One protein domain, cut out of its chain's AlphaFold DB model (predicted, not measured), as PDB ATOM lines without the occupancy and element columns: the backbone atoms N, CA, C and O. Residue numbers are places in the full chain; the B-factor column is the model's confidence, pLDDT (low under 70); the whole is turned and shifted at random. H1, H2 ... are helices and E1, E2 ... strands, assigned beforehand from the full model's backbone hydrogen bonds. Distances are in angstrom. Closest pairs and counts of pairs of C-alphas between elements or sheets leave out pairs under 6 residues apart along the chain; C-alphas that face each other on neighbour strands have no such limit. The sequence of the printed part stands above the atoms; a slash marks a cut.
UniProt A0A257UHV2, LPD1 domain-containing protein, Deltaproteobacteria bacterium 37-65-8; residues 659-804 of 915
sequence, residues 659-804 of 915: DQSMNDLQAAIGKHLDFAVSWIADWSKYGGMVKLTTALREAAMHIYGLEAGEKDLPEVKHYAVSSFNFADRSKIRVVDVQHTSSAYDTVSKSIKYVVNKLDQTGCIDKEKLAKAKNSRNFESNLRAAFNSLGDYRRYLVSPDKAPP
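This is residues 659 to 804 of the 915 residues of the protein "LPD1 domain-containing protein" of Deltaproteobacteria bacterium 37-65-8 (UniProt A0A257UHV2). Two long helices, H1 and H5, run side by side in opposite directions, and a second pair, H2 and H3, lies crosswise to them, with H2 packed on the last part of H1 and on H3. A small hairpin of two short strands, E1 and E2, sits near the last turns of H5, and the short helix H4 makes a corner just before H5 begins. The printed part has 146 residues, with the order H1 H2 E1 E2 H3 H4 H5; the strands are antiparallel and the class is mostly helix. It is compact, with a radius of gyration of the C-alphas of 14.9 A, and spans 46 by 34 by 25 A.

Begin with the hub, H5, residues 772 to 797, and with H1, residues 659 to 678: they touch at a shallow tilt of 24 degrees, opposite ways, with the C-alphas of Ala 676 and Phe 778 closest at 4.6 A. H2, residues 688 to 703, touches H1 at residues 673 to 678 alone, at a steep tilt of 52 degrees; the closest C-alphas, of Val 677 and Thr 693, are 6.4 A apart. Next come E1, residues 706 to 708, and E2, residues 732 to 734, an antiparallel hairpin: look for N 707 and O 733 at 2.9 A, and N 733 and O 707 at 2.8 A. The closest C-alphas of E2 and H5, those of Val 734 and Val 797, are 7.1 A apart. H3, residues 747 to 759, touches H2 at a tilt of 37 degrees, only just steep, opposite ways, with Ala 699 and Val 754 closest at 5.7 A between C-alphas. H3 and H5 only just touch, with 3 pairs of C-alphas within 8 A, about perpendicular at 74 degrees; the closest are those of Ile 751 and Glu 779, 7.1 A. H4, residues 766 to 770, and H5 touch only at the corner, and only just, with 3 pairs of C-alphas within 8 A, the closest being those of Leu 769 and Ser 775 at 5.4 A. H1 and H3 are apart. In H1, H2, H3, H4 and H5 every O i to N i+4 pair is within hydrogen-bond range.

Find C-alpha 659 at (329.880, 454.939, 443.951); from there H1 runs 28.9 A to C-alpha 678. H2 covers 22.6 A and H3 18.5 A. H5 starts at C-alpha 772, (301.904, 429.626, 438.121), and runs 37.3 A to C-alpha 797 at (326.331, 450.336, 457.234).

The C-alphas farthest apart, of Ser 684 and Asp 800, are 47.1 A apart. The printed part has no cut. The links E1 to E2 and E2 to H3 are long. In the B-factor column, look for pLDDT under 70 at residues 709 to 731, 736 to 745 and 798 to 804, among others; the mean of the printed part is 73.2.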
ATOM      1  N   ASP A 659     330.990 454.077 444.362       59.19
ATOM      2  CA  ASP A 659     329.880 454.939 443.951       59.19
ATOM      3  C   ASP A 659     329.103 454.414 442.747       59.19
ATOM      4  O   ASP A 659     327.871 454.500 442.731       59.19
ATOM      5  N   GLN A 660     329.795 453.841 441.761       62.47
ATOM      6  CA  GLN A 660     329.145 453.198 440.621       62.47
ATOM      7  C   GLN A 660     328.414 451.929 441.068       62.47
ATOM      8  O   GLN A 660     327.301 451.668 440.621       62.47
ATOM      9  N   SER A 661     328.986 451.203 442.031       63.72
ATOM     10  CA  SER A 661     328.369 450.019 442.628       63.72
ATOM     11  C   SER A 661     327.011 450.313 443.238       63.72
ATOM     12  O   SER A 661     326.060 449.559 443.049       63.72
ATOM     13  N   MET A 662     326.912 451.429 443.956       68.69
ATOM     14  CA  MET A 662     325.659 451.857 444.560       68.69
ATOM     15  C   MET A 662     324.624 452.258 443.518       68.69
ATOM     16  O   MET A 662     323.459 451.895 443.663       68.69
ATOM     17  N   ASN A 663     325.041 452.945 442.454       71.62
ATOM     18  CA  ASN A 663     324.145 453.285 441.350       71.62
ATOM     19  C   ASN A 663     323.628 452.024 440.639       71.62
ATOM     20  O   ASN A 663     322.433 451.913 440.372       71.62
ATOM     21  N   ASP A 664     324.501 451.046 440.399       69.31
ATOM     22  CA  ASP A 664     324.146 449.788 439.742       69.31
ATOM     23  C   ASP A 664     323.242 448.917 440.628       69.31
ATOM     24  O   ASP A 664     322.274 448.335 440.136       69.31
ATOM     25  N   LEU A 665     323.501 448.863 441.942       73.62
ATOM     26  CA  LEU A 665     322.627 448.193 442.907       73.62
ATOM     27  C   LEU A 665     321.241 448.844 442.939       73.62
ATOM     28  O   LEU A 665     320.241 448.134 442.857       73.62
ATOM     29  N   GLN A 666     321.154 450.177 442.995       75.06
ATOM     30  CA  GLN A 666     319.872 450.891 442.939       75.06
ATOM     31  C   GLN A 666     319.123 450.609 441.630       75.06
ATOM     32  O   GLN A 666     317.937 450.272 441.662       75.06
ATOM     33  N   ALA A 667     319.819 450.669 440.492       73.12
ATOM     34  CA  ALA A 667     319.240 450.373 439.187       73.12
ATOM     35  C   ALA A 667     318.732 448.924 439.099       73.12
ATOM     36  O   ALA A 667     317.627 448.685 438.607       73.12
ATOM     37  N   ALA A 668     319.495 447.956 439.616       72.44
ATOM     38  CA  ALA A 668     319.108 446.548 439.657       72.44
ATOM     39  C   ALA A 668     317.887 446.308 440.559       72.44
ATOM     40  O   ALA A 668     316.947 445.626 440.141       72.44
ATOM     41  N   ILE A 669     317.860 446.905 441.759       79.00
ATOM     42  CA  ILE A 669     316.704 446.844 442.668       79.00
ATOM     43  C   ILE A 669     315.468 447.394 441.951       79.00
ATOM     44  O   ILE A 669     314.448 446.711 441.886       79.00
ATOM     45  N   GLY A 670     315.573 448.578 441.344       75.44
ATOM     46  CA  GLY A 670     314.473 449.203 440.613       75.44
ATOM     47  C   GLY A 670     313.923 448.360 439.489       75.44
ATOM     48  O   GLY A 670     312.730 448.065 439.464       75.44
ATOM     49  N   LYS A 671     314.815 447.914 438.603       78.88
ATOM     50  CA  LYS A 671     314.474 447.043 437.481       78.88
ATOM     51  C   LYS A 671     313.668 445.833 437.954       78.88
ATOM     52  O   LYS A 671     312.609 445.546 437.401       78.88
ATOM     53  N   HIS A 672     314.149 445.127 438.976       82.44
ATOM     54  CA  HIS A 672     313.494 443.912 439.454       82.44
ATOM     55  C   HIS A 672     312.176 444.180 440.193       82.44
ATOM     56  O   HIS A 672     311.219 443.435 439.986       82.44
ATOM     57  N   LEU A 673     312.076 445.240 441.002       84.31
ATOM     58  CA  LEU A 673     310.814 445.597 441.660       84.31
ATOM     59  C   LEU A 673     309.746 446.029 440.642       84.31
ATOM     60  O   LEU A 673     308.611 445.552 440.709       84.31
ATOM     61  N   ASP A 674     310.112 446.851 439.657       79.00
ATOM     62  CA  ASP A 674     309.194 447.311 438.611       79.00
ATOM     63  C   ASP A 674     308.712 446.120 437.748       79.00
ATOM     64  O   ASP A 674     307.512 445.975 437.480       79.00
ATOM     65  N   PHE A 675     309.613 445.189 437.396       83.06
ATOM     66  CA  PHE A 675     309.222 443.942 436.731       83.06
ATOM     67  C   PHE A 675     308.305 443.081 437.598       83.06
ATOM     68  O   PHE A 675     307.340 442.536 437.066       83.06
ATOM     69  N   ALA A 676     308.552 442.962 438.905       86.31
ATOM     70  CA  ALA A 676     307.689 442.194 439.799       86.31
ATOM     71  C   ALA A 676     306.243 442.724 439.768       86.31
ATOM     72  O   ALA A 676     305.318 441.944 439.536       86.31
ATOM     73  N   VAL A 677     306.046 444.043 439.895       84.50
ATOM     74  CA  VAL A 677     304.714 444.679 439.834       84.50
ATOM     75  C   VAL A 677     304.018 444.419 438.497       84.50
ATOM     76  O   VAL A 677     302.826 444.108 438.480       84.50
ATOM     77  N   SER A 678     304.752 444.475 437.379       85.12
ATOM     78  CA  SER A 678     304.180 444.308 436.033       85.12
ATOM     79  C   SER A 678     303.430 442.979 435.835       85.12
ATOM     80  O   SER A 678     302.460 442.919 435.076       85.12
ATOM     81  N   TRP A 679     303.824 441.920 436.555       86.50
ATOM     82  CA  TRP A 679     303.207 440.592 436.449       86.50
ATOM     83  C   TRP A 679     301.905 440.444 437.240       86.50
ATOM     84  O   TRP A 679     301.161 439.491 436.995       86.50
ATOM     85  N   ILE A 680     301.633 441.348 438.184       86.62
ATOM     86  CA  ILE A 680     300.545 441.211 439.167       86.62
ATOM     87  C   ILE A 680     299.640 442.449 439.257       86.62
ATOM     88  O   ILE A 680     298.702 442.460 440.049       86.62
ATOM     89  N   ALA A 681     299.910 443.490 438.466       85.19
ATOM     90  CA  ALA A 681     299.125 444.716 438.455       85.19
ATOM     91  C   ALA A 681     297.769 444.556 437.743       85.19
ATOM     92  O   ALA A 681     297.671 443.969 436.653       85.19
ATOM     93  N   ASP A 682     296.737 445.147 438.345       83.56
ATOM     94  CA  ASP A 682     295.425 445.371 437.743       83.56
ATOM     95  C   ASP A 682     295.390 446.754 437.075       83.56
ATOM     96  O   ASP A 682     295.219 447.790 437.722       83.56
ATOM     97  N   TRP A 683     295.570 446.764 435.754       76.25
ATOM     98  CA  TRP A 683     295.630 447.982 434.942       76.25
ATOM     99  C   TRP A 683     294.298 448.731 434.852       76.25
ATOM    100  O   TRP A 683     294.289 449.893 434.454       76.25
ATOM    101  N   SER A 684     293.183 448.093 435.220       73.88
ATOM    102  CA  SER A 684     291.863 448.731 435.189       73.88
ATOM    103  C   SER A 684     291.683 449.773 436.299       73.88
ATOM    104  O   SER A 684     290.814 450.640 436.209       73.88
ATOM    105  N   LYS A 685     292.517 449.722 437.346       77.88
ATOM    106  CA  LYS A 685     292.420 450.604 438.510       77.88
ATOM    107  C   LYS A 685     293.293 451.840 438.343       77.88
ATOM    108  O   LYS A 685     294.508 451.752 438.166       77.88
ATOM    109  N   TYR A 686     292.667 453.010 438.468       71.00
ATOM    110  CA  TYR A 686     293.349 454.297 438.352       71.00
ATOM    111  C   TYR A 686     294.518 454.409 439.345       71.00
ATOM    112  O   TYR A 686     294.354 454.234 440.558       71.00
ATOM    113  N   GLY A 687     295.714 454.683 438.818       67.81
ATOM    114  CA  GLY A 687     296.950 454.769 439.601       67.81
ATOM    115  C   GLY A 687     297.466 453.428 440.143       67.81
ATOM    116  O   GLY A 687     298.331 453.433 441.017       67.81
ATOM    117  N   GLY A 688     296.960 452.288 439.652       71.62
ATOM    118  CA  GLY A 688     297.266 450.963 440.197       71.62
ATOM    119  C   GLY A 688     298.754 450.620 440.219       71.62
ATOM    120  O   GLY A 688     299.268 450.172 441.241       71.62
ATOM    121  N   MET A 689     299.478 450.915 439.137       72.19
ATOM    122  CA  MET A 689     300.925 450.680 439.068       72.19
ATOM    123  C   MET A 689     301.703 451.552 440.057       72.19
ATOM    124  O   MET A 689     302.596 451.047 440.729       72.19
ATOM    125  N   VAL A 690     301.353 452.835 440.183       72.69
ATOM    126  CA  VAL A 690     302.022 453.767 441.105       72.69
ATOM    127  C   VAL A 690     301.834 453.300 442.545       72.69
ATOM    128  O   VAL A 690     302.816 453.111 443.255       72.69
ATOM    129  N   LYS A 691     300.592 452.997 442.947       78.31
ATOM    130  CA  LYS A 691     300.274 452.503 444.296       78.31
ATOM    131  C   LYS A 691     301.007 451.204 444.629       78.31
ATOM    132  O   LYS A 691     301.574 451.088 445.713       78.31
ATOM    133  N   LEU A 692     301.020 450.243 443.703       82.50
ATOM    134  CA  LEU A 692     301.726 448.973 443.891       82.50
ATOM    135  C   LEU A 692     303.239 449.159 443.969       82.50
ATOM    136  O   LEU A 692     303.886 448.540 444.805       82.50
ATOM    137  N   THR A 693     303.802 450.002 443.111       77.19
ATOM    138  CA  THR A 693     305.247 450.238 443.059       77.19
ATOM    139  C   THR A 693     305.727 450.919 444.338       77.19
ATOM    140  O   THR A 693     306.713 450.473 444.922       77.19
ATOM    141  N   THR A 694     305.001 451.924 444.833       77.50
ATOM    142  CA  THR A 694     305.294 452.574 446.120       77.50
ATOM    143  C   THR A 694     305.203 451.582 447.280       77.50
ATOM    144  O   THR A 694     306.182 451.398 448.003       77.50
ATOM    145  N   ALA A 695     304.089 450.850 447.396       83.06
ATOM    146  CA  ALA A 695     303.898 449.870 448.466       83.06
ATOM    147  C   ALA A 695     304.927 448.724 448.416       83.06
ATOM    148  O   ALA A 695     305.376 448.244 449.460       83.06
ATOM    149  N   LEU A 696     305.339 448.292 447.217       86.50
ATOM    150  CA  LEU A 696     306.374 447.273 447.048       86.50
ATOM    151  C   LEU A 696     307.725 447.767 447.569       86.50
ATOM    152  O   LEU A 696     308.423 447.036 448.270       86.50
ATOM    153  N   ARG A 697     308.099 448.994 447.208       83.12
ATOM    154  CA  ARG A 697     309.377 449.604 447.592       83.12
ATOM    155  C   ARG A 697     309.474 449.774 449.099       83.12
ATOM    156  O   ARG A 697     310.468 449.353 449.680       83.12
ATOM    157  N   GLU A 698     308.428 450.304 449.724       81.56
ATOM    158  CA  GLU A 698     308.335 450.417 451.183       81.56
ATOM    159  C   GLU A 698     308.471 449.051 451.861       81.56
ATOM    160  O   GLU A 698     309.301 448.878 452.754       81.56
ATOM    161  N   ALA A 699     307.713 448.051 451.398       85.94
ATOM    162  CA  ALA A 699     307.757 446.711 451.971       85.94
ATOM    163  C   ALA A 699     309.140 446.054 451.820       85.94
ATOM    164  O   ALA A 699     309.627 445.425 452.759       85.94
ATOM    165  N   ALA A 700     309.782 446.208 450.657       85.25
ATOM    166  CA  ALA A 700     311.098 445.642 450.375       85.25
ATOM    167  C   ALA A 700     312.213 446.313 451.193       85.25
ATOM    168  O   ALA A 700     313.066 445.616 451.737       85.25
ATOM    169  N   MET A 701     312.191 447.644 451.328       82.81
ATOM    170  CA  MET A 701     313.153 448.381 452.155       82.81
ATOM    171  C   MET A 701     312.993 448.058 453.645       82.81
ATOM    172  O   MET A 701     313.990 447.804 454.323       82.81
ATOM    173  N   HIS A 702     311.752 447.960 454.133       84.50
ATOM    174  CA  HIS A 702     311.456 447.611 455.525       84.50
ATOM    175  C   HIS A 702     312.029 446.239 455.923       84.50
ATOM    176  O   HIS A 702     312.578 446.094 457.014       84.50
ATOM    177  N   ILE A 703     311.973 445.237 455.033       84.25
ATOM    178  CA  ILE A 703     312.571 443.906 455.274       84.25
ATOM    179  C   ILE A 703     314.074 444.004 455.587       84.25
ATOM    180  O   ILE A 703     314.587 443.219 456.381       84.25
ATOM    181  N   TYR A 704     314.770 444.976 454.993       81.06
ATOM    182  CA  TYR A 704     316.205 445.201 455.177       81.06
ATOM    183  C   TYR A 704     316.521 446.324 456.180       81.06
ATOM    184  O   TYR A 704     317.682 446.707 456.319       81.06
ATOM    185  N   GLY A 705     315.530 446.846 456.909       83.25
ATOM    186  CA  GLY A 705     315.737 447.936 457.868       83.25
ATOM    187  C   GLY A 705     316.246 449.220 457.215       83.25
ATOM    188  O   GLY A 705     317.134 449.882 457.747       83.25
ATOM    189  N   LEU A 706     315.733 449.529 456.026       83.31
ATOM    190  CA  LEU A 706     316.008 450.766 455.305       83.31
ATOM    191  C   LEU A 706     314.756 451.645 455.333       83.31
ATOM    192  O   LEU A 706     313.665 451.178 455.007       83.31
ATOM    193  N   GLU A 707     314.917 452.918 455.684       78.06
ATOM    194  CA  GLU A 707     313.840 453.910 455.680       78.06
ATOM    195  C   GLU A 707     314.232 455.147 454.870       78.06
ATOM    196  O   GLU A 707     315.364 455.628 454.946       78.06
ATOM    197  N   ALA A 708     313.273 455.697 454.130       70.94
ATOM    198  CA  ALA A 708     313.363 457.002 453.483       70.94
ATOM    199  C   ALA A 708     312.215 457.882 453.996       70.94
ATOM    200  O   ALA A 708     311.158 457.366 454.360       70.94
ATOM    201  N   GLY A 709     312.407 459.202 454.045       64.19
ATOM    202  CA  GLY A 709     311.303 460.117 454.343       64.19
ATOM    203  C   GLY A 709     310.173 459.957 453.321       64.19
ATOM    204  O   GLY A 709     310.432 459.756 452.138       64.19
ATOM    205  N   GLU A 710     308.915 460.079 453.749       60.50
ATOM    206  CA  GLU A 710     307.734 459.910 452.880       60.50
ATOM    207  C   GLU A 710     307.755 460.857 451.658       60.50
ATOM    208  O   GLU A 710     307.315 460.497 450.573       60.50
ATOM    209  N   LYS A 711     308.359 462.046 451.811       59.47
ATOM    210  CA  LYS A 711     308.570 463.044 450.742       59.47
ATOM    211  C   LYS A 711     309.807 462.789 449.872       59.47
ATOM    212  O   LYS A 711     309.987 463.457 448.860       59.47
ATOM    213  N   ASP A 712     310.672 461.875 450.299       59.44
ATOM    214  CA  ASP A 712     311.935 461.529 449.643       59.44
ATOM    215  C   ASP A 712     311.832 460.219 448.846       59.44
ATOM    216  O   ASP A 712     312.768 459.849 448.134       59.44
ATOM    217  N   LEU A 713     310.691 459.524 448.933       58.19
ATOM    218  CA  LEU A 713     310.347 458.443 448.020       58.19
ATOM    219  C   LEU A 713     310.147 459.025 446.607       58.19
ATOM    220  O   LEU A 713     309.388 459.983 446.445       58.19
ATOM    221  N   PRO A 714     310.803 458.475 445.567       53.69
ATOM    222  CA  PRO A 714     310.687 459.018 444.221       53.69
ATOM    223  C   PRO A 714     309.234 458.974 443.724       53.69
ATOM    224  O   PRO A 714     308.617 457.907 443.688       53.69
ATOM    225  N   GLU A 715     308.703 460.124 443.292       50.06
ATOM    226  CA  GLU A 715     307.415 460.191 442.596       50.06
ATOM    227  C   GLU A 715     307.510 459.399 441.284       50.06
ATOM    228  O   GLU A 715     308.290 459.734 440.386       50.06
ATOM    229  N   VAL A 716     306.702 458.343 441.147       52.69
ATOM    230  CA  VAL A 716     306.596 457.574 439.899       52.69
ATOM    231  C   VAL A 716     305.826 458.423 438.885       52.69
ATOM    232  O   VAL A 716     304.603 458.342 438.798       52.69
ATOM    233  N   LYS A 717     306.542 459.289 438.154       43.19
ATOM    234  CA  LYS A 717     305.918 460.243 437.223       43.19
ATOM    235  C   LYS A 717     305.448 459.586 435.926       43.19
ATOM    236  O   LYS A 717     304.324 459.850 435.539       43.19
ATOM    237  N   HIS A 718     306.236 458.708 435.295       44.59
ATOM    238  CA  HIS A 718     305.872 457.976 434.066       44.59
ATOM    239  C   HIS A 718     306.769 456.736 433.846       44.59
ATOM    240  O   HIS A 718     307.799 456.600 434.506       44.59
ATOM    241  N   TYR A 719     306.373 455.848 432.917       45.53
ATOM    242  CA  TYR A 719     307.053 454.599 432.520       45.53
ATOM    243  C   TYR A 719     308.471 454.813 431.957       45.53
ATOM    244  O   TYR A 719     308.713 454.677 430.759       45.53
ATOM    245  N   ALA A 720     309.436 455.100 432.820       38.88
ATOM    246  CA  ALA A 720     310.844 454.873 432.533       38.88
ATOM    247  C   ALA A 720     311.320 453.716 433.416       38.88
ATOM    248  O   ALA A 720     311.077 453.717 434.622       38.88
ATOM    249  N   VAL A 721     312.004 452.734 432.818       36.78
ATOM    250  CA  VAL A 721     312.527 451.489 433.432       36.78
ATOM    251  C   VAL A 721     313.671 451.767 434.445       36.78
ATOM    252  O   VAL A 721     314.554 450.951 434.675       36.78
ATOM    253  N   SER A 722     313.674 452.943 435.071       43.81
ATOM    254  CA  SER A 722     314.728 453.477 435.940       43.81
ATOM    255  C   SER A 722     314.171 454.148 437.203       43.81
ATOM    256  O   SER A 722     314.816 455.018 437.784       43.81
ATOM    257  N   SER A 723     312.943 453.814 437.612       48.25
ATOM    258  CA  SER A 723     312.172 454.657 438.536       48.25
ATOM    259  C   SER A 723     312.458 454.438 440.032       48.25
ATOM    260  O   SER A 723     311.909 455.163 440.861       48.25
ATOM    261  N   PHE A 724     313.325 453.487 440.402       52.06
ATOM    262  CA  PHE A 724     313.887 453.368 441.757       52.06
ATOM    263  C   PHE A 724     315.289 453.976 441.765       52.06
ATOM    264  O   PHE A 724     316.295 453.282 441.634       52.06
ATOM    265  N   ASN A 725     315.351 455.297 441.860       56.00
ATOM    266  CA  ASN A 725     316.613 456.005 441.993       56.00
ATOM    267  C   ASN A 725     316.510 456.930 443.202       56.00
ATOM    268  O   ASN A 725     315.856 457.973 443.144       56.00
ATOM    269  N   PHE A 726     317.130 456.527 444.309       59.09
ATOM    270  CA  PHE A 726     317.405 457.451 445.397       59.09
ATOM    271  C   PHE A 726     318.659 458.229 445.013       59.09
ATOM    272  O   PHE A 726     319.771 457.862 445.395       59.09
ATOM    273  N   ALA A 727     318.457 459.294 444.233       47.66
ATOM    274  CA  ALA A 727     319.544 460.160 443.786       47.66
ATOM    275  C   ALA A 727     320.308 460.776 444.973       47.66
ATOM    276  O   ALA A 727     321.492 461.080 444.855       47.66
ATOM    277  N   ASP A 728     319.651 460.914 446.128       58.94
ATOM    278  CA  ASP A 728     320.266 461.405 447.355       58.94
ATOM    279  C   ASP A 728     320.335 460.308 448.427       58.94
ATOM    280  O   ASP A 728     319.372 459.999 449.132       58.94
ATOM    281  N   ARG A 729     321.524 459.712 448.532       64.44
ATOM    282  CA  ARG A 729     321.845 458.593 449.429       64.44
ATOM    283  C   ARG A 729     321.846 459.001 450.901       64.44
ATOM    284  O   ARG A 729     321.612 458.152 451.756       64.44
ATOM    285  N   SER A 730     322.069 460.284 451.195       62.97
ATOM    286  CA  SER A 730     322.073 460.814 452.567       62.97
ATOM    287  C   SER A 730     320.692 460.756 453.228       62.97
ATOM    288  O   SER A 730     320.572 460.834 454.449       62.97
ATOM    289  N   LYS A 731     319.644 460.573 452.418       68.12
ATOM    290  CA  LYS A 731     318.248 460.529 452.852       68.12
ATOM    291  C   LYS A 731     317.755 459.137 453.237       68.12
ATOM    292  O   LYS A 731     316.640 459.015 453.742       68.12
ATOM    293  N   ILE A 732     318.560 458.096 453.011       76.19
ATOM    294  CA  ILE A 732     318.226 456.729 453.417       76.19
ATOM    295  C   ILE A 732     318.850 456.464 454.781       76.19
ATOM    296  O   ILE A 732     320.069 456.487 454.943       76.19
ATOM    297  N   ARG A 733     318.002 456.179 455.765       78.75
ATOM    298  CA  ARG A 733     318.414 455.821 457.118       78.75
ATOM    299  C   ARG A 733     318.430 454.308 457.263       78.75
ATOM    300  O   ARG A 733     317.462 453.634 456.914       78.75
ATOM    301  N   VAL A 734     319.531 453.777 457.792       80.44
ATOM    302  CA  VAL A 734     319.565 452.398 458.278       80.44
ATOM    303  C   VAL A 734     318.985 452.404 459.679       80.44
ATOM    304  O   VAL A 734     319.494 453.095 460.562       80.44
ATOM    305  N   VAL A 735     317.916 451.649 459.869       80.00
ATOM    306  CA  VAL A 735     317.227 451.545 461.149       80.00
ATOM    307  C   VAL A 735     317.480 450.163 461.717       80.00
ATOM    308  O   VAL A 735     317.403 449.150 461.016       80.00
ATOM    309  N   ASP A 736     317.817 450.132 463.001       61.69
ATOM    310  CA  ASP A 736     317.977 448.889 463.737       61.69
ATOM    311  C   ASP A 736     316.580 448.369 464.073       61.69
ATOM    312  O   ASP A 736     315.964 448.713 465.084       61.69
ATOM    313  N   VAL A 737     316.003 447.613 463.143       56.69
ATOM    314  CA  VAL A 737     314.685 447.031 463.355       56.69
ATOM    315  C   VAL A 737     314.868 445.914 464.376       56.69
ATOM    316  O   VAL A 737     315.469 444.883 464.075       56.69
ATOM    317  N   GLN A 738     314.296 446.076 465.571       46.31
ATOM    318  CA  GLN A 738     314.319 445.087 466.664       46.31
ATOM    319  C   GLN A 738     313.712 443.705 466.294       46.31
ATOM    320  O   GLN A 738     313.581 442.826 467.144       46.31
ATOM    321  N   HIS A 739     313.357 443.471 465.023       44.03
ATOM    322  CA  HIS A 739     312.689 442.273 464.515       44.03
ATOM    323  C   HIS A 739     313.288 441.647 463.235       44.03
ATOM    324  O   HIS A 739     312.766 440.632 462.769       44.03
ATOM    325  N   THR A 740     314.377 442.161 462.650       47.81
ATOM    326  CA  THR A 740     314.804 441.722 461.297       47.81
ATOM    327  C   THR A 740     315.706 440.491 461.211       47.81
ATOM    328  O   THR A 740     315.987 440.063 460.097       47.81
ATOM    329  N   SER A 741     316.110 439.855 462.318       46.22
ATOM    330  CA  SER A 741     316.834 438.567 462.242       46.22
ATOM    331  C   SER A 741     316.002 437.338 462.628       46.22
ATOM    332  O   SER A 741     316.577 436.263 462.752       46.22
ATOM    333  N   SER A 742     314.704 437.500 462.914       44.41
ATOM    334  CA  SER A 742     313.836 436.401 463.379       44.41
ATOM    335  C   SER A 742     312.452 436.377 462.705       44.41
ATOM    336  O   SER A 742     311.861 435.310 462.499       44.41
ATOM    337  N   ALA A 743     311.900 437.536 462.319       48.00
ATOM    338  CA  ALA A 743     310.542 437.598 461.767       48.00
ATOM    339  C   ALA A 743     310.448 437.121 460.300       48.00
ATOM    340  O   ALA A 743     309.397 436.620 459.888       48.00
ATOM    341  N   TYR A 744     311.538 437.205 459.522       55.97
ATOM    342  CA  TYR A 744     311.550 436.974 458.066       55.97
ATOM    343  C   TYR A 744     312.679 436.049 457.576       55.97
ATOM    344  O   TYR A 744     313.093 436.138 456.426       55.97
ATOM    345  N   ASP A 745     313.136 435.115 458.411       59.50
ATOM    346  CA  ASP A 745     314.322 434.268 458.155       59.50
ATOM    347  C   ASP A 745     314.261 433.412 456.883       59.50
ATOM    348  O   ASP A 745     315.264 432.845 456.453       59.50
ATOM    349  N   THR A 746     313.086 433.297 456.260       71.50
ATOM    350  CA  THR A 746     312.939 432.629 454.972       71.50
ATOM    351  C   THR A 746     312.405 433.591 453.924       71.50
ATOM    352  O   THR A 746     311.444 434.326 454.151       71.50
ATOM    353  N   VAL A 747     312.963 433.495 452.715       73.94
ATOM    354  CA  VAL A 747     312.505 434.225 451.520       73.94
ATOM    355  C   VAL A 747     310.983 434.118 451.335       73.94
ATOM    356  O   VAL A 747     310.329 435.080 450.944       73.94
ATOM    357  N   SER A 748     310.389 432.971 451.677       78.62
ATOM    358  CA  SER A 748     308.941 432.759 451.621       78.62
ATOM    359  C   SER A 748     308.144 433.655 452.578       78.62
ATOM    360  O   SER A 748     307.051 434.087 452.217       78.62
ATOM    361  N   LYS A 749     308.650 433.950 453.785       82.00
ATOM    362  CA  LYS A 749     307.999 434.883 454.723       82.00
ATOM    363  C   LYS A 749     308.061 436.318 454.198       82.00
ATOM    364  O   LYS A 749     307.046 437.011 454.234       82.00
ATOM    365  N   SER A 750     309.202 436.725 453.642       83.69
ATOM    366  CA  SER A 750     309.387 438.042 453.015       83.69
ATOM    367  C   SER A 750     308.437 438.250 451.834       83.69
ATOM    368  O   SER A 750     307.759 439.270 451.754       83.69
ATOM    369  N   ILE A 751     308.307 437.248 450.956       86.12
ATOM    370  CA  ILE A 751     307.367 437.292 449.827       86.12
ATOM    371  C   ILE A 751     305.921 437.415 450.323       86.12
ATOM    372  O   ILE A 751     305.181 438.260 449.828       86.12
ATOM    373  N   LYS A 752     305.512 436.626 451.329       88.00
ATOM    374  CA  LYS A 752     304.158 436.720 451.907       88.00
ATOM    375  C   LYS A 752     303.867 438.105 452.482       88.00
ATOM    376  O   LYS A 752     302.780 438.633 452.269       88.00
ATOM    377  N   TYR A 753     304.828 438.698 453.187       89.25
ATOM    378  CA  TYR A 753     304.693 440.052 453.718       89.25
ATOM    379  C   TYR A 753     304.485 441.083 452.607       89.25
ATOM    380  O   TYR A 753     303.556 441.884 452.685       89.25
ATOM    381  N   VAL A 754     305.298 441.010 451.548       90.25
ATOM    382  CA  VAL A 754     305.151 441.870 450.369       90.25
ATOM    383  C   VAL A 754     303.769 441.703 449.742       90.25
ATOM    384  O   VAL A 754     303.090 442.697 449.511       90.25
ATOM    385  N   VAL A 755     303.306 440.470 449.521       90.19
ATOM    386  CA  VAL A 755     301.973 440.213 448.948       90.19
ATOM    387  C   VAL A 755     300.867 440.825 449.814       90.19
ATOM    388  O   VAL A 755     299.994 441.504 449.284       90.19
ATOM    389  N   ASN A 756     300.933 440.661 451.139       90.38
ATOM    390  CA  ASN A 756     299.955 441.247 452.060       90.38
ATOM    391  C   ASN A 756     299.959 442.782 452.012       90.38
ATOM    392  O   ASN A 756     298.897 443.400 452.032       90.38
ATOM    393  N   LYS A 757     301.142 443.405 451.933       89.44
ATOM    394  CA  LYS A 757     301.281 444.861 451.791       89.44
ATOM    395  C   LYS A 757     300.719 445.367 450.469       89.44
ATOM    396  O   LYS A 757     300.032 446.381 450.440       89.44
ATOM    397  N   LEU A 758     300.960 444.640 449.385       90.12
ATOM    398  CA  LEU A 758     300.421 444.987 448.079       90.12
ATOM    399  C   LEU A 758     298.895 444.833 448.025       90.12
ATOM    400  O   LEU A 758     298.243 445.644 447.371       90.12
ATOM    401  N   ASP A 759     298.305 443.858 448.728       89.69
ATOM    402  CA  ASP A 759     296.849 443.632 448.709       89.69
ATOM    403  C   ASP A 759     296.088 444.824 449.311       89.69
ATOM    404  O   ASP A 759     295.019 445.193 448.828       89.69
ATOM    405  N   GLN A 760     296.699 445.516 450.283       90.19
ATOM    406  CA  GLN A 760     296.158 446.734 450.902       90.19
ATOM    407  C   GLN A 760     295.983 447.890 449.908       90.19
ATOM    408  O   GLN A 760     295.151 448.766 450.125       90.19
ATOM    409  N   THR A 761     296.719 447.894 448.791       87.38
ATOM    410  CA  THR A 761     296.554 448.917 447.743       87.38
ATOM    411  C   THR A 761     295.245 448.756 446.966       87.38
ATOM    412  O   THR A 761     294.847 449.662 446.231       87.38
ATOM    413  N   GLY A 762     294.609 447.581 447.056       87.94
ATOM    414  CA  GLY A 762     293.453 447.202 446.249       87.94
ATOM    415  C   GLY A 762     293.757 447.037 444.757       87.94
ATOM    416  O   GLY A 762     292.828 446.815 443.986       87.94
ATOM    417  N   CYS A 763     295.020 447.139 444.329       87.50
ATOM    418  CA  CYS A 763     295.418 447.201 442.918       87.50
ATOM    419  C   CYS A 763     296.045 445.900 442.380       87.50
ATOM    420  O   CYS A 763     296.478 445.866 441.232       87.50
ATOM    421  N   ILE A 764     296.086 444.828 443.183       90.25
ATOM    422  CA  ILE A 764     296.543 443.503 442.735       90.25
ATOM    423  C   ILE A 764     295.482 442.833 441.855       90.25
ATOM    424  O   ILE A 764     294.315 442.729 442.236       90.25
ATOM    425  N   ASP A 765     295.926 442.272 440.733       90.31
ATOM    426  CA  ASP A 765     295.188 441.295 439.939       90.31
ATOM    427  C   ASP A 765     295.410 439.884 440.522       90.31
ATOM    428  O   ASP A 765     296.430 439.223 440.277       90.31
ATOM    429  N   LYS A 766     294.463 439.429 441.357       89.31
ATOM    430  CA  LYS A 766     294.554 438.134 442.060       89.31
ATOM    431  C   LYS A 766     294.551 436.946 441.094       89.31
ATOM    432  O   LYS A 766     295.189 435.934 441.380       89.31
ATOM    433  N   GLU A 767     293.902 437.074 439.937       88.75
ATOM    434  CA  GLU A 767     293.885 436.029 438.913       88.75
ATOM    435  C   GLU A 767     295.243 435.894 438.224       88.75
ATOM    436  O   GLU A 767     295.734 434.779 438.022       88.75
ATOM    437  N   LYS A 768     295.899 437.013 437.891       88.06
ATOM    438  CA  LYS A 768     297.269 436.983 437.364       88.06
ATOM    439  C   LYS A 768     298.248 436.419 438.373       88.06
ATOM    440  O   LYS A 768     299.089 435.625 437.963       88.06
ATOM    441  N   LEU A 769     298.144 436.793 439.648       86.81
ATOM    442  CA  LEU A 769     299.031 436.272 440.687       86.81
ATOM    443  C   LEU A 769     298.856 434.755 440.876       86.81
ATOM    444  O   LEU A 769     299.849 434.048 441.032       86.81
ATOM    445  N   ALA A 770     297.627 434.237 440.786       87.38
ATOM    446  CA  ALA A 770     297.345 432.805 440.902       87.38
ATOM    447  C   ALA A 770     297.923 431.962 439.743       87.38
ATOM    448  O   ALA A 770     298.128 430.755 439.890       87.38
ATOM    449  N   LYS A 771     298.227 432.569 438.585       89.69
ATOM    450  CA  LYS A 771     298.844 431.858 437.454       89.69
ATOM    451  C   LYS A 771     300.294 431.487 437.777       89.69
ATOM    452  O   LYS A 771     301.156 432.351 437.928       89.69
ATOM    453  N   ALA A 772     300.600 430.188 437.744       84.12
ATOM    454  CA  ALA A 772     301.904 429.626 438.121       84.12
ATOM    455  C   ALA A 772     303.125 430.240 437.402       84.12
ATOM    456  O   ALA A 772     304.230 430.240 437.942       84.12
ATOM    457  N   LYS A 773     302.975 430.739 436.167       86.25
ATOM    458  CA  LYS A 773     304.056 431.441 435.449       86.25
ATOM    459  C   LYS A 773     304.329 432.825 436.049       86.25
ATOM    460  O   LYS A 773     305.478 433.163 436.301       86.25
ATOM    461  N   ASN A 774     303.276 433.593 436.303       86.88
ATOM    462  CA  ASN A 774     303.377 434.953 436.826       86.88
ATOM    463  C   ASN A 774     303.831 434.948 438.285       86.88
ATOM    464  O   ASN A 774     304.711 435.724 438.631       86.88
ATOM    465  N   SER A 775     303.312 434.024 439.102       86.69
ATOM    466  CA  SER A 775     303.795 433.796 440.470       86.69
ATOM    467  C   SER A 775     305.300 433.504 440.483       86.69
ATOM    468  O   SER A 775     306.047 434.196 441.169       86.69
ATOM    469  N   ARG A 776     305.788 432.581 439.638       86.12
ATOM    470  CA  ARG A 776     307.233 432.310 439.524       86.12
ATOM    471  C   ARG A 776     308.042 433.535 439.088       86.12
ATOM    472  O   ARG A 776     309.101 433.787 439.655       86.12
ATOM    473  N   ASN A 777     307.555 434.302 438.111       85.56
ATOM    474  CA  ASN A 777     308.226 435.521 437.651       85.56
ATOM    475  C   ASN A 777     308.272 436.599 438.744       85.56
ATOM    476  O   ASN A 777     309.305 437.243 438.929       85.56
ATOM    477  N   PHE A 778     307.174 436.779 439.478       91.00
ATOM    478  CA  PHE A 778     307.073 437.692 440.612       91.00
ATOM    479  C   PHE A 778     308.069 437.310 441.713       91.00
ATOM    480  O   PHE A 778     308.901 438.125 442.106       91.00
ATOM    481  N   GLU A 779     308.067 436.045 442.140       88.88
ATOM    482  CA  GLU A 779     308.985 435.548 443.169       88.88
ATOM    483  C   GLU A 779     310.455 435.628 442.742       88.88
ATOM    484  O   GLU A 779     311.316 435.985 443.546       88.88
ATOM    485  N   SER A 780     310.762 435.304 441.483       84.88
ATOM    486  CA  SER A 780     312.126 435.361 440.952       84.88
ATOM    487  C   SER A 780     312.673 436.789 440.945       84.88
ATOM    488  O   SER A 780     313.814 436.997 441.363       84.88
ATOM    489  N   ASN A 781     311.864 437.769 440.537       87.19
ATOM    490  CA  ASN A 781     312.263 439.174 440.564       87.19
ATOM    491  C   ASN A 781     312.409 439.701 441.998       87.19
ATOM    492  O   ASN A 781     313.390 440.381 442.290       87.19
ATOM    493  N   LEU A 782     311.516 439.324 442.923       89.31
ATOM    494  CA  LEU A 782     311.672 439.682 444.339       89.31
ATOM    495  C   LEU A 782     312.962 439.121 444.941       89.31
ATOM    496  O   LEU A 782     313.663 439.836 445.646       89.31
ATOM    497  N   ARG A 783     313.317 437.868 444.634       83.75
ATOM    498  CA  ARG A 783     314.585 437.271 445.085       83.75
ATOM    499  C   ARG A 783     315.800 438.054 444.586       83.75
ATOM    500  O   ARG A 783     316.713 438.308 445.366       83.75
ATOM    501  N   ALA A 784     315.803 438.452 443.314       79.25
ATOM    502  CA  ALA A 784     316.887 439.249 442.740       79.25
ATOM    503  C   ALA A 784     316.991 440.644 443.391       79.25
ATOM    504  O   ALA A 784     318.090 441.092 443.728       79.25
ATOM    505  N   ALA A 785     315.848 441.293 443.639       84.19
ATOM    506  CA  ALA A 785     315.792 442.573 444.342       84.19
ATOM    507  C   ALA A 785     316.276 442.456 445.798       84.19
ATOM    508  O   ALA A 785     317.061 443.285 446.246       84.19
ATOM    509  N   PHE A 786     315.864 441.414 446.523       85.38
ATOM    510  CA  PHE A 786     316.274 441.160 447.908       85.38
ATOM    511  C   PHE A 786     317.781 440.932 448.044       85.38
ATOM    512  O   PHE A 786     318.409 441.536 448.908       85.38
ATOM    513  N   ASN A 787     318.391 440.144 447.154       76.69
ATOM    514  CA  ASN A 787     319.848 439.982 447.148       76.69
ATOM    515  C   ASN A 787     320.558 441.340 447.002       76.69
ATOM    516  O   ASN A 787     321.423 441.676 447.809       76.69
ATOM    517  N   SER A 788     320.109 442.152 446.042       79.62
ATOM    518  CA  SER A 788     320.678 443.481 445.779       79.62
ATOM    519  C   SER A 788     320.449 444.460 446.943       79.62
ATOM    520  O   SER A 788     321.336 445.240 447.274       79.62
ATOM    521  N   LEU A 789     319.294 444.400 447.619       80.94
ATOM    522  CA  LEU A 789     318.995 445.186 448.826       80.94
ATOM    523  C   LEU A 789     319.872 444.789 450.021       80.94
ATOM    524  O   LEU A 789     320.275 445.652 450.803       80.94
ATOM    525  N   GLY A 790     320.202 443.503 450.157       77.75
ATOM    526  CA  GLY A 790     321.141 443.022 451.170       77.75
ATOM    527  C   GLY A 790     322.552 443.577 450.972       77.75
ATOM    528  O   GLY A 790     323.194 443.996 451.939       77.75
ATOM    529  N   ASP A 791     323.018 443.631 449.724       72.56
ATOM    530  CA  ASP A 791     324.295 444.256 449.356       72.56
ATOM    531  C   ASP A 791     324.262 445.771 449.589       72.56
ATOM    532  O   ASP A 791     325.159 446.322 450.228       72.56
ATOM    533  N   TYR A 792     323.173 446.420 449.175       77.88
ATOM    534  CA  TYR A 792     322.942 447.850 449.358       77.88
ATOM    535  C   TYR A 792     322.967 448.268 450.837       77.88
ATOM    536  O   TYR A 792     323.645 449.223 451.213       77.88
ATOM    537  N   ARG A 793     322.291 447.515 451.717       80.25
ATOM    538  CA  ARG A 793     322.313 447.758 453.168       80.25
ATOM    539  C   ARG A 793     323.716 447.589 453.753       80.25
ATOM    540  O   ARG A 793     324.135 448.410 454.565       80.25
ATOM    541  N   ARG A 794     324.436 446.525 453.377       73.31
ATOM    542  CA  ARG A 794     325.810 446.282 453.860       73.31
ATOM    543  C   ARG A 794     326.733 447.442 453.508       73.31
ATOM    544  O   ARG A 794     327.483 447.885 454.374       73.31
ATOM    545  N   TYR A 795     326.612 447.958 452.287       71.62
ATOM    546  CA  TYR A 795     327.346 449.137 451.849       71.62
ATOM    547  C   TYR A 795     327.027 450.370 452.705       71.62
ATOM    548  O   TYR A 795     327.944 451.033 453.172       71.62
ATOM    549  N   LEU A 796     325.746 450.660 452.969       74.00
ATOM    550  CA  LEU A 796     325.351 451.816 453.789       74.00
ATOM    551  C   LEU A 796     325.854 451.740 455.242       74.00
ATOM    552  O   LEU A 796     326.175 452.767 455.830       74.00
ATOM    553  N   VAL A 797     325.910 450.539 455.832       72.75
ATOM    554  CA  VAL A 797     326.331 450.336 457.234       72.75
ATOM    555  C   VAL A 797     327.845 450.384 457.398       72.75
ATOM    556  O   VAL A 797     328.355 450.820 458.430       72.75
ATOM    557  N   SER A 798     328.591 449.868 456.430       67.25
ATOM    558  CA  SER A 798     330.048 449.828 456.504       67.25
ATOM    559  C   SER A 798     330.635 449.915 455.101       67.25
ATOM    560  O   SER A 798     331.002 448.879 454.555       67.25
ATOM    561  N   PRO A 799     330.760 451.126 454.526       58.56
ATOM    562  CA  PRO A 799     331.320 451.313 453.187       58.56
ATOM    563  C   PRO A 799     332.717 450.687 453.059       58.56
ATOM    564  O   PRO A 799     333.000 449.983 452.097       58.56
ATOM    565  N   ASP A 800     333.537 450.831 454.105       47.25
ATOM    566  CA  ASP A 800     334.927 450.353 454.154       47.25
ATOM    567  C   ASP A 800     335.057 448.840 454.415       47.25
ATOM    568  O   ASP A 800     336.130 448.260 454.257       47.25
ATOM    569  N   LYS A 801     333.971 448.191 454.861       43.22
ATOM    570  CA  LYS A 801     333.895 446.737 455.110       43.22
ATOM    571  C   LYS A 801     332.868 446.048 454.220       43.22
ATOM    572  O   LYS A 801     332.577 444.866 454.428       43.22
ATOM    573  N   ALA A 802     332.294 446.776 453.264       43.97
ATOM    574  CA  ALA A 802     331.489 446.179 452.225       43.97
ATOM    575  C   ALA A 802     332.377 445.108 451.579       43.97
ATOM    576  O   ALA A 802     333.553 445.390 451.320       43.97
ATOM    577  N   PRO A 803     331.891 443.863 451.393       42.59
ATOM    578  CA  PRO A 803     332.674 442.884 450.653       42.59
ATOM    579  C   PRO A 803     333.105 443.571 449.356       42.59
ATOM    580  O   PRO A 803     332.252 444.257 448.783       42.59
ATOM    581  N   PRO A 804     334.383 443.479 448.931       46.81
ATOM    582  CA  PRO A 804     334.780 444.022 447.642       46.81
ATOM    583  C   PRO A 804     333.785 443.439 446.655       46.81
ATOM    584  O   PRO A 804     333.721 442.215 446.513       46.81
TER     585      PRO A 804